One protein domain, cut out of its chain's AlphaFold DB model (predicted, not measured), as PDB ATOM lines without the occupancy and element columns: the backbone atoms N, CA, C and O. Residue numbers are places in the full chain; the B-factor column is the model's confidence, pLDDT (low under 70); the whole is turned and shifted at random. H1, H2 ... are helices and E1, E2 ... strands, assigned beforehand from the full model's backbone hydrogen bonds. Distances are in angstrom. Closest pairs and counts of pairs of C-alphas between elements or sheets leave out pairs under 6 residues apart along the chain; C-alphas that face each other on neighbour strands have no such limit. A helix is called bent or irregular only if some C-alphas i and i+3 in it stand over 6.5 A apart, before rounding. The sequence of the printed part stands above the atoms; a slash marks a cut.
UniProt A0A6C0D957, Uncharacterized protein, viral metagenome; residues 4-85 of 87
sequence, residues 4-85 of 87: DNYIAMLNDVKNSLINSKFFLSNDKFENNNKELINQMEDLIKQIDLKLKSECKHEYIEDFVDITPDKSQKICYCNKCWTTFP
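What this domain is: This is residues 4 to 85 of the 87 residues of an uncharacterized protein of viral metagenome (UniProt A0A6C0D957). A two-stranded hairpin, E1 and E2, and a longer helical hairpin, H1 and H2, make the two arms of an open V, joined near one end by residues 55 to 58. The last stretch folds back beside the strand arm, where residues 83 to 84 pair antiparallel with residues 75 to 76 of E2, and residues 26 to 31 stick out at the far end of the helical arm. The printed part has 82 residues, with two named helices and then two named strands in the order H1, H2, E1, E2; the sheet, E1 - E2, is antiparallel and the class is mixed, helices and strands. The whole is loose, with a radius of gyration of the C-alphas of 15.1 A, and flat, spanning 41 by 37 by 15 A.

Where its parts are: E1, residues 59 to 67, is 23.9 A long and begins at C-alpha 59 (73.946, 97.025, -5.438). E2, residues 70 to 77, is 22.5 A long and ends at C-alpha 77 (69.494, 96.113, -4.894). H2, residues 30 to 54, is 33.6 A long. H1, residues 4 to 25, is 31.3 A long and begins at C-alpha 4 (63.159, 87.747, -9.235).

How they stand to each other: E1 and E2 form an antiparallel hairpin, with 152 degrees between their directions; N 62 and O 74 are 2.9 A apart and N 72 and O 64 2.8 A, within hydrogen-bond range. H1 and H2 form a helical hairpin and touch, closest at the C-alphas of Lys 14 and Ile 44, 5.9 A apart, at a shallow tilt of 17 degrees, opposite ways. H2 has a kink of 38 degrees near residue 37 and is irregular, with C-alphas 32 and 35 7.6 A apart. Every O i to N i+4 pair is within hydrogen-bond range in H1, and 19 of 21 in H2. H1 is apart from E1 and E2, and H2 is apart from E2.

The domain as a whole: The two C-alphas farthest apart, those of Lys 28 and Glu 58, are 42.4 A apart. The printed part has no cut, and the links H1 to H2, H2 to E1 and E1 to E2 are tight. The mean pLDDT of the printed part is 89.1, and no printed residue is under 70.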
ATOM      1  N   ASP A   4      63.859  86.656  -9.922       80.50
ATOM      2  CA  ASP A   4      63.159  87.747  -9.235       80.50
ATOM      3  C   ASP A   4      62.026  87.222  -8.332       80.50
ATOM      4  O   ASP A   4      61.910  87.647  -7.184       80.50
ATOM      5  N   ASN A   5      61.246  86.236  -8.798       84.50
ATOM      6  CA  ASN A   5      60.179  85.631  -7.994       84.50
ATOM      7  C   ASN A   5      60.738  84.860  -6.792       84.50
ATOM      8  O   ASN A   5      60.152  84.895  -5.716       84.50
ATOM      9  N   TYR A   6      61.872  84.174  -6.957       86.19
ATOM     10  CA  TYR A   6      62.523  83.464  -5.853       86.19
ATOM     11  C   TYR A   6      63.022  84.424  -4.765       86.19
ATOM     12  O   TYR A   6      62.794  84.187  -3.580       86.19
ATOM     13  N   ILE A   7      63.663  85.525  -5.171       87.88
ATOM     14  CA  ILE A   7      64.133  86.573  -4.257       87.88
ATOM     15  C   ILE A   7      62.952  87.206  -3.513       87.88
ATOM     16  O   ILE A   7      63.020  87.371  -2.297       87.88
ATOM     17  N   ALA A   8      61.854  87.505  -4.218       88.25
ATOM     18  CA  ALA A   8      60.637  88.030  -3.603       88.25
ATOM     19  C   ALA A   8      60.084  87.073  -2.534       88.25
ATOM     20  O   ALA A   8      59.897  87.475  -1.390       88.25
ATOM     21  N   MET A   9      59.945  85.783  -2.858       91.06
ATOM     22  CA  MET A   9      59.464  84.778  -1.901       91.06
ATOM     23  C   MET A   9      60.365  84.651  -0.666       91.06
ATOM     24  O   MET A   9      59.869  84.545   0.453       91.06
ATOM     25  N   LEU A  10      61.691  84.663  -0.840       91.06
ATOM     26  CA  LEU A  10      62.622  84.621   0.292       91.06
ATOM     27  C   LEU A  10      62.506  85.864   1.184       91.06
ATOM     28  O   LEU A  10      62.552  85.739   2.409       91.06
ATOM     29  N   ASN A  11      62.326  87.045   0.591       90.62
ATOM     30  CA  ASN A  11      62.078  88.271   1.346       90.62
ATOM     31  C   ASN A  11      60.766  88.214   2.131       90.62
ATOM     32  O   ASN A  11      60.741  88.625   3.289       90.62
ATOM     33  N   ASP A  12      59.700  87.667   1.550       93.56
ATOM     34  CA  ASP A  12      58.414  87.524   2.238       93.56
ATOM     35  C   ASP A  12      58.529  86.607   3.464       93.56
ATOM     36  O   ASP A  12      58.012  86.919   4.545       93.56
ATOM     37  N   VAL A  13      59.278  85.506   3.337       94.50
ATOM     38  CA  VAL A  13      59.578  84.603   4.460       94.50
ATOM     39  C   VAL A  13      60.402  85.320   5.530       94.50
ATOM     40  O   VAL A  13      60.056  85.257   6.712       94.50
ATOM     41  N   LYS A  14      61.456  86.044   5.137       94.00
ATOM     42  CA  LYS A  14      62.278  86.845   6.056       94.00
ATOM     43  C   LYS A  14      61.434  87.864   6.823       94.00
ATOM     44  O   LYS A  14      61.530  87.933   8.046       94.00
ATOM     45  N   ASN A  15      60.592  88.626   6.130       92.94
ATOM     46  CA  ASN A  15      59.739  89.642   6.744       92.94
ATOM     47  C   ASN A  15      58.739  89.018   7.723       92.94
ATOM     48  O   ASN A  15      58.529  89.545   8.814       92.94
ATOM     49  N   SER A  16      58.180  87.857   7.378       95.88
ATOM     50  CA  SER A  16      57.300  87.105   8.275       95.88
ATOM     51  C   SER A  16      58.026  86.675   9.554       95.88
ATOM     52  O   SER A  16      57.499  86.874  10.647       95.88
ATOM     53  N   LEU A  17      59.261  86.172   9.444       95.00
ATOM     54  CA  LEU A  17      60.086  85.815  10.603       95.00
ATOM     55  C   LEU A  17      60.431  87.033  11.466       95.00
ATOM     56  O   LEU A  17      60.316  86.954  12.685       95.00
ATOM     57  N   ILE A  18      60.812  88.161  10.859       93.94
ATOM     58  CA  ILE A  18      61.105  89.409  11.584       93.94
ATOM     59  C   ILE A  18      59.881  89.863  12.380       93.94
ATOM     60  O   ILE A  18      60.005  90.176  13.564       93.94
ATOM     61  N   ASN A  19      58.703  89.851  11.756       94.00
ATOM     62  CA  ASN A  19      57.462  90.238  12.414       94.00
ATOM     63  C   ASN A  19      57.157  89.310  13.589       94.00
ATOM     64  O   ASN A  19      56.970  89.778  14.709       94.00
ATOM     65  N   SER A  20      57.174  87.992  13.370       93.50
ATOM     66  CA  SER A  20      56.959  87.013  14.438       93.50
ATOM     67  C   SER A  20      57.969  87.171  15.578       93.50
ATOM     68  O   SER A  20      57.578  87.133  16.742       93.50
ATOM     69  N   LYS A  21      59.247  87.423  15.266       93.38
ATOM     70  CA  LYS A  21      60.290  87.671  16.266       93.38
ATOM     71  C   LYS A  21      59.967  88.921  17.082       93.38
ATOM     72  O   LYS A  21      60.009  88.869  18.304       93.38
ATOM     73  N   PHE A  22      59.602  90.021  16.424       91.19
ATOM     74  CA  PHE A  22      59.226  91.269  17.088       91.19
ATOM     75  C   PHE A  22      58.058  91.072  18.061       91.19
ATOM     76  O   PHE A  22      58.104  91.584  19.179       91.19
ATOM     77  N   PHE A  23      57.033  90.304  17.681       90.19
ATOM     78  CA  PHE A  23      55.929  89.989  18.590       90.19
ATOM     79  C   PHE A  23      56.401  89.210  19.823       90.19
ATOM     80  O   PHE A  23      56.012  89.552  20.935       90.19
ATOM     81  N   LEU A  24      57.269  88.209  19.644       88.94
ATOM     82  CA  LEU A  24      57.785  87.385  20.744       88.94
ATOM     83  C   LEU A  24      58.742  88.149  21.670       88.94
ATOM     84  O   LEU A  24      58.727  87.911  22.875       88.94
ATOM     85  N   SER A  25      59.547  89.065  21.126       86.75
ATOM     86  CA  SER A  25      60.453  89.920  21.905       86.75
ATOM     87  C   SER A  25      59.714  90.958  22.750       86.75
ATOM     88  O   SER A  25      60.221  91.367  23.784       86.75
ATOM     89  N   ASN A  26      58.517  91.383  22.336       84.38
ATOM     90  CA  ASN A  26      57.698  92.333  23.097       84.38
ATOM     91  C   ASN A  26      56.694  91.655  24.044       84.38
ATOM     92  O   ASN A  26      55.906  92.339  24.703       84.38
ATOM     93  N   ASP A  27      56.685  90.324  24.104       82.50
ATOM     94  CA  ASP A  27      55.811  89.584  25.006       82.50
ATOM     95  C   ASP A  27      56.356  89.625  26.445       82.50
ATOM     96  O   ASP A  27      57.561  89.555  26.688       82.50
ATOM     97  N   LYS A  28      55.460  89.659  27.437       76.19
ATOM     98  CA  LYS A  28      55.805  89.578  28.870       76.19
ATOM     99  C   LYS A  28      56.561  88.293  29.225       76.19
ATOM    100  O   LYS A  28      57.162  88.211  30.295       76.19
ATOM    101  N   PHE A  29      56.516  87.298  28.340       76.69
ATOM    102  CA  PHE A  29      57.184  86.009  28.458       76.69
ATOM    103  C   PHE A  29      58.448  85.887  27.592       76.69
ATOM    104  O   PHE A  29      58.853  84.765  27.300       76.69
ATOM    105  N   GLU A  30      59.101  86.990  27.201       73.81
ATOM    106  CA  GLU A  30      60.331  86.990  26.383       73.81
ATOM    107  C   GLU A  30      61.351  85.917  26.818       73.81
ATOM    108  O   GLU A  30      61.867  85.170  25.986       73.81
ATOM    109  N   ASN A  31      61.581  85.755  28.128       76.56
ATOM    110  CA  ASN A  31      62.506  84.747  28.664       76.56
ATOM    111  C   ASN A  31      62.141  83.301  28.289       76.56
ATOM    112  O   ASN A  31      63.041  82.491  28.077       76.56
ATOM    113  N   ASN A  32      60.851  82.980  28.168       84.94
ATOM    114  CA  ASN A  32      60.386  81.656  27.741       84.94
ATOM    115  C   ASN A  32      60.622  81.435  26.241       84.94
ATOM    116  O   ASN A  32      60.787  80.302  25.800       84.94
ATOM    117  N   ASN A  33      60.663  82.521  25.468       88.50
ATOM    118  CA  ASN A  33      60.824  82.492  24.020       88.50
ATOM    119  C   ASN A  33      62.271  82.740  23.580       88.50
ATOM    120  O   ASN A  33      62.547  82.723  22.385       88.50
ATOM    121  N   LYS A  34      63.205  82.963  24.511       89.75
ATOM    122  CA  LYS A  34      64.581  83.380  24.205       89.75
ATOM    123  C   LYS A  34      65.288  82.445  23.223       89.75
ATOM    124  O   LYS A  34      65.935  82.909  22.290       89.75
ATOM    125  N   GLU A  35      65.157  81.135  23.414       91.94
ATOM    126  CA  GLU A  35      65.757  80.153  22.507       91.94
ATOM    127  C   GLU A  35      65.140  80.227  21.105       91.94
ATOM    128  O   GLU A  35      65.867  80.282  20.114       91.94
ATOM    129  N   LEU A  36      63.811  80.312  21.021       92.56
ATOM    130  CA  LEU A  36      63.095  80.459  19.757       92.56
ATOM    131  C   LEU A  36      63.484  81.760  19.037       92.56
ATOM    132  O   LEU A  36      63.755  81.741  17.842       92.56
ATOM    133  N   ILE A  37      63.578  82.875  19.764       92.69
ATOM    134  CA  ILE A  37      64.015  84.172  19.229       92.69
ATOM    135  C   ILE A  37      65.423  84.055  18.629       92.69
ATOM    136  O   ILE A  37      65.636  84.512  17.506       92.69
ATOM    137  N   ASN A  38      66.357  83.396  19.322       93.50
ATOM    138  CA  ASN A  38      67.712  83.170  18.810       93.50
ATOM    139  C   ASN A  38      67.709  82.300  17.541       93.50
ATOM    140  O   ASN A  38      68.383  82.624  16.566       93.50
ATOM    141  N   GLN A  39      66.911  81.230  17.509       94.94
ATOM    142  CA  GLN A  39      66.772  80.393  16.311       94.94
ATOM    143  C   GLN A  39      66.213  81.193  15.126       94.94
ATOM    144  O   GLN A  39      66.683  81.054  13.996       94.94
ATOM    145  N   MET A  40      65.237  82.069  15.373       95.38
ATOM    146  CA  MET A  40      64.684  82.953  14.347       95.38
ATOM    147  C   MET A  40      65.722  83.957  13.839       95.38
ATOM    148  O   MET A  40      65.781  84.199  12.636       95.38
ATOM    149  N   GLU A  41      66.565  84.512  14.714       94.50
ATOM    150  CA  GLU A  41      67.686  85.365  14.300       94.50
ATOM    151  C   GLU A  41      68.649  84.639  13.367       94.50
ATOM    152  O   GLU A  41      69.057  85.198  12.348       94.50
ATOM    153  N   ASP A  42      68.998  83.397  13.688       96.00
ATOM    154  CA  ASP A  42      69.918  82.618  12.868       96.00
ATOM    155  C   ASP A  42      69.305  82.239  11.517       96.00
ATOM    156  O   ASP A  42      69.997  82.284  10.496       96.00
ATOM    157  N   LEU A  43      68.001  81.951  11.466       95.88
ATOM    158  CA  LEU A  43      67.282  81.748  10.206       95.88
ATOM    159  C   LEU A  43      67.238  83.024   9.357       95.88
ATOM    160  O   LEU A  43      67.496  82.963   8.155       95.88
ATOM    161  N   ILE A  44      66.969  84.183   9.966       94.44
ATOM    162  CA  ILE A  44      66.977  85.477   9.266       94.44
ATOM    163  C   ILE A  44      68.359  85.740   8.652       94.44
ATOM    164  O   ILE A  44      68.444  86.044   7.463       94.44
ATOM    165  N   LYS A  45      69.444  85.529   9.412       92.06
ATOM    166  CA  LYS A  45      70.822  85.675   8.907       92.06
ATOM    167  C   LYS A  45      71.104  84.738   7.732       92.06
ATOM    168  O   LYS A  45      71.717  85.150   6.748       92.06
ATOM    169  N   GLN A  46      70.661  83.484   7.808       93.94
ATOM    170  CA  GLN A  46      70.833  82.524   6.714       93.94
ATOM    171  C   GLN A  46      70.076  82.952   5.452       93.94
ATOM    172  O   GLN A  46      70.614  82.836   4.348       93.94
ATOM    173  N   ILE A  47      68.860  83.486   5.601       92.56
ATOM    174  CA  ILE A  47      68.088  84.015   4.473       92.56
ATOM    175  C   ILE A  47      68.786  85.238   3.871       92.56
ATOM    176  O   ILE A  47      68.906  85.305   2.651       92.56
ATOM    177  N   ASP A  48      69.311  86.157   4.684       89.19
ATOM    178  CA  ASP A  48      70.067  87.317   4.193       89.19
ATOM    179  C   ASP A  48      71.307  86.902   3.388       89.19
ATOM    180  O   ASP A  48      71.547  87.424   2.295       89.19
ATOM    181  N   LEU A  49      72.070  85.919   3.879       88.81
ATOM    182  CA  LEU A  49      73.213  85.361   3.150       88.81
ATOM    183  C   LEU A  49      72.781  84.737   1.822       88.81
ATOM    184  O   LEU A  49      73.420  84.962   0.789       88.81
ATOM    185  N   LYS A  50      71.675  83.985   1.826       90.75
ATOM    186  CA  LYS A  50      71.137  83.365   0.614       90.75
ATOM    187  C   LYS A  50      70.687  84.419  -0.393       90.75
ATOM    188  O   LYS A  50      71.105  84.355  -1.546       90.75
ATOM    189  N   LEU A  51      69.917  85.414   0.043       87.44
ATOM    190  CA  LEU A  51      69.474  86.537  -0.783       87.44
ATOM    191  C   LEU A  51      70.662  87.273  -1.406       87.44
ATOM    192  O   LEU A  51      70.654  87.504  -2.610       87.44
ATOM    193  N   LYS A  52      71.709  87.570  -0.627       83.38
ATOM    194  CA  LYS A  52      72.921  88.237  -1.128       83.38
ATOM    195  C   LYS A  52      73.677  87.386  -2.154       83.38
ATOM    196  O   LYS A  52      74.183  87.919  -3.135       83.38
ATOM    197  N   SER A  53      73.739  86.066  -1.957       86.62
ATOM    198  CA  SER A  53      74.399  85.149  -2.901       86.62
ATOM    199  C   SER A  53      73.630  84.959  -4.215       86.62
ATOM    200  O   SER A  53      74.233  84.740  -5.266       86.62
ATOM    201  N   GLU A  54      72.300  85.045  -4.164       86.50
ATOM    202  CA  GLU A  54      71.421  84.802  -5.310       86.50
ATOM    203  C   GLU A  54      71.071  86.089  -6.053       86.50
ATOM    204  O   GLU A  54      70.822  86.062  -7.257       86.50
ATOM    205  N   CYS A  55      71.069  87.235  -5.377       86.81
ATOM    206  CA  CYS A  55      70.854  88.528  -6.004       86.81
ATOM    207  C   CYS A  55      72.129  88.964  -6.742       86.81
ATOM    208  O   CYS A  55      73.107  89.410  -6.147       86.81
ATOM    209  N   LYS A  56      72.098  88.827  -8.072       85.25
ATOM    210  CA  LYS A  56      73.192  89.197  -8.995       85.25
ATOM    211  C   LYS A  56      72.977  90.556  -9.668       85.25
ATOM    212  O   LYS A  56      73.621  90.861 -10.666       85.25
ATOM    213  N   HIS A  57      72.010  91.319  -9.176       86.38
ATOM    214  CA  HIS A  57      71.725  92.665  -9.652       86.38
ATOM    215  C   HIS A  57      72.730  93.664  -9.073       86.38
ATOM    216  O   HIS A  57      73.534  93.331  -8.203       86.38
ATOM    217  N   GLU A  58      72.670  94.895  -9.563       88.12
ATOM    218  CA  GLU A  58      73.516  95.977  -9.085       88.12
ATOM    219  C   GLU A  58      73.103  96.414  -7.672       88.12
ATOM    220  O   GLU A  58      71.920  96.629  -7.378       88.12
ATOM    221  N   TYR A  59      74.103  96.531  -6.799       89.12
ATOM    222  CA  TYR A  59      73.946  97.025  -5.438       89.12
ATOM    223  C   TYR A  59      74.335  98.496  -5.388       89.12
ATOM    224  O   TYR A  59      75.432  98.866  -5.802       89.12
ATOM    225  N   ILE A  60      73.438  99.312  -4.851       90.50
ATOM    226  CA  ILE A  60      73.638 100.740  -4.642       90.50
ATOM    227  C   ILE A  60      73.876 100.962  -3.152       90.50
ATOM    228  O   ILE A  60      73.080 100.534  -2.314       90.50
ATOM    229  N   GLU A  61      74.983 101.626  -2.831       92.75
ATOM    230  CA  GLU A  61      75.182 102.229  -1.518       92.75
ATOM    231  C   GLU A  61      74.602 103.640  -1.528       92.75
ATOM    232  O   GLU A  61      74.883 104.421  -2.436       92.75
ATOM    233  N   ASP A  62      73.806 103.964  -0.519       91.38
ATOM    234  CA  ASP A  62      73.109 105.242  -0.423       91.38
ATOM    235  C   ASP A  62      73.029 105.699   1.037       91.38
ATOM    236  O   ASP A  62      73.311 104.926   1.957       91.38
ATOM    237  N   PHE A  63      72.650 106.951   1.263       92.38
ATOM    238  CA  PHE A  63      72.372 107.496   2.583       92.38
ATOM    239  C   PHE A  63      70.919 107.943   2.641       92.38
ATOM    240  O   PHE A  63      70.488 108.787   1.863       92.38
ATOM    241  N   VAL A  64      70.169 107.391   3.591       90.06
ATOM    242  CA  VAL A  64      68.792 107.812   3.854       90.06
ATOM    243  C   VAL A  64      68.738 108.638   5.122       90.06
ATOM    244  O   VAL A  64      69.285 108.248   6.157       90.06
ATOM    245  N   ASP A  65      68.064 109.776   5.050       92.38
ATOM    246  CA  ASP A  65      67.812 110.608   6.217       92.38
ATOM    247  C   ASP A  65      66.778 109.918   7.114       92.38
ATOM    248  O   ASP A  65      65.640 109.673   6.718       92.38
ATOM    249  N   ILE A  66      67.185 109.580   8.338       90.12
ATOM    250  CA  ILE A  66      66.303 109.007   9.365       90.12
ATOM    251  C   ILE A  66      65.656 110.131  10.180       90.12
ATOM    252  O   ILE A  66      64.498 110.050  10.583       90.12
ATOM    253  N   THR A  67      66.419 111.195  10.424       90.62
ATOM    254  CA  THR A  67      65.982 112.452  11.049       90.62
ATOM    255  C   THR A  67      66.732 113.606  10.378       90.62
ATOM    256  O   THR A  67      67.770 113.339   9.774       90.62
ATOM    257  N   PRO A  68      66.306 114.875  10.529       89.50
ATOM    258  CA  PRO A  68      67.019 116.020   9.946       89.50
ATOM    259  C   PRO A  68      68.519 116.079  10.277       89.50
ATOM    260  O   PRO A  68      69.303 116.569   9.474       89.50
ATOM    261  N   ASP A  69      68.916 115.535  11.433       92.31
ATOM    262  CA  ASP A  69      70.300 115.558  11.916       92.31
ATOM    263  C   ASP A  69      71.019 114.202  11.788       92.31
ATOM    264  O   ASP A  69      72.158 114.059  12.237       92.31
ATOM    265  N   LYS A  70      70.360 113.166  11.247       89.88
ATOM    266  CA  LYS A  70      70.930 111.811  11.156       89.88
ATOM    267  C   LYS A  70      70.579 111.147   9.838       89.88
ATOM    268  O   LYS A  70      69.409 110.859   9.587       89.88
ATOM    269  N   SER A  71      71.611 110.776   9.095       92.00
ATOM    270  CA  SER A  71      71.510 109.872   7.959       92.00
ATOM    271  C   SER A  71      72.062 108.493   8.312       92.00
ATOM    272  O   SER A  71      72.930 108.333   9.175       92.00
ATOM    273  N   GLN A  72      71.525 107.474   7.656       90.00
ATOM    274  CA  GLN A  72      71.968 106.098   7.770       90.00
ATOM    275  C   GLN A  72      72.426 105.619   6.402       90.00
ATOM    276  O   GLN A  72      71.684 105.702   5.424       90.00
ATOM    277  N   LYS A  73      73.642 105.070   6.347       92.06
ATOM    278  CA  LYS A  73      74.113 104.371   5.155       92.06
ATOM    279  C   LYS A  73      73.275 103.103   4.968       92.06
ATOM    280  O   LYS A  73      73.113 102.323   5.910       92.06
ATOM    281  N   ILE A  74      72.770 102.885   3.762       90.25
ATOM    282  CA  ILE A  74      72.067 101.670   3.348       90.25
ATOM    283  C   ILE A  74      72.728 101.075   2.102       90.25
ATOM    284  O   ILE A  74      73.365 101.775   1.321       90.25
ATOM    285  N   CYS A  75      72.589  99.764   1.929       89.44
ATOM    286  CA  CYS A  75      72.943  99.066   0.700       89.44
ATOM    287  C   CYS A  75      71.694  98.345   0.207       89.44
ATOM    288  O   CYS A  75      71.061  97.620   0.981       89.44
ATOM    289  N   TYR A  76      71.307  98.556  -1.047       89.50
ATOM    290  CA  TYR A  76      70.124  97.924  -1.614       89.50
ATOM    291  C   TYR A  76      70.332  97.501  -3.062       89.50
ATOM    292  O   TYR A  76      71.175  98.026  -3.779       89.50
ATOM    293  N   CYS A  77      69.543  96.526  -3.498       90.19
ATOM    294  CA  CYS A  77      69.494  96.113  -4.894       90.19
ATOM    295  C   CYS A  77      68.548  97.027  -5.687       90.19
ATOM    296  O   CYS A  77      67.374  97.134  -5.332       90.19
ATOM    297  N   ASN A  78      69.013  97.620  -6.790       89.00
ATOM    298  CA  ASN A  78      68.229  98.576  -7.594       89.00
ATOM    299  C   ASN A  78      67.061  97.962  -8.388       89.00
ATOM    300  O   ASN A  78      66.233  98.684  -8.941       89.00
ATOM    301  N   LYS A  79      66.988  96.630  -8.444       88.00
ATOM    302  CA  LYS A  79      65.914  95.895  -9.122       88.00
ATOM    303  C   LYS A  79      64.957  95.214  -8.145       88.00
ATOM    304  O   LYS A  79      63.747  95.246  -8.339       88.00
ATOM    305  N   CYS A  80      65.496  94.589  -7.099       87.00
ATOM    306  CA  CYS A  80      64.718  93.879  -6.080       87.00
ATOM    307  C   CYS A  80      64.243  94.800  -4.950       87.00
ATOM    308  O   CYS A  80      63.437  94.365  -4.133       87.00
ATOM    309  N   TRP A  81      64.788  96.020  -4.855       84.62
ATOM    310  CA  TRP A  81      64.491  97.011  -3.811       84.62
ATOM    311  C   TRP A  81      64.643  96.468  -2.385       84.62
ATOM    312  O   TRP A  81      64.013  96.924  -1.437       84.62
ATOM    313  N   THR A  82      65.494  95.454  -2.241       84.12
ATOM    314  CA  THR A  82      65.793  94.799  -0.972       84.12
ATOM    315  C   THR A  82      67.018  95.449  -0.365       84.12
ATOM    316  O   THR A  82      68.020  95.616  -1.063       84.12
ATOM    317  N   THR A  83      66.943  95.788   0.919       85.06
ATOM    318  CA  THR A  83      68.070  96.305   1.692       85.06
ATOM    319  C   THR A  83      68.866  95.164   2.319       85.06
ATOM    320  O   THR A  83      68.318  94.136   2.725       85.06
ATOM    321  N   PHE A  84      70.177  95.356   2.402       80.75
ATOM    322  CA  PHE A  84      71.126  94.393   2.940       80.75
ATOM    323  C   PHE A  84      71.979  95.046   4.031       80.75
ATOM    324  O   PHE A  84      72.276  96.242   3.936       80.75
ATOM    325  N   PRO A  85      72.411  94.282   5.052       71.19
ATOM    326  CA  PRO A  85      73.381  94.770   6.019       71.19
ATOM    327  C   PRO A  85      74.664  95.215   5.309       71.19
ATOM    328  O   PRO A  85      75.204  94.493   4.462       71.19
TER     329      PRO A  85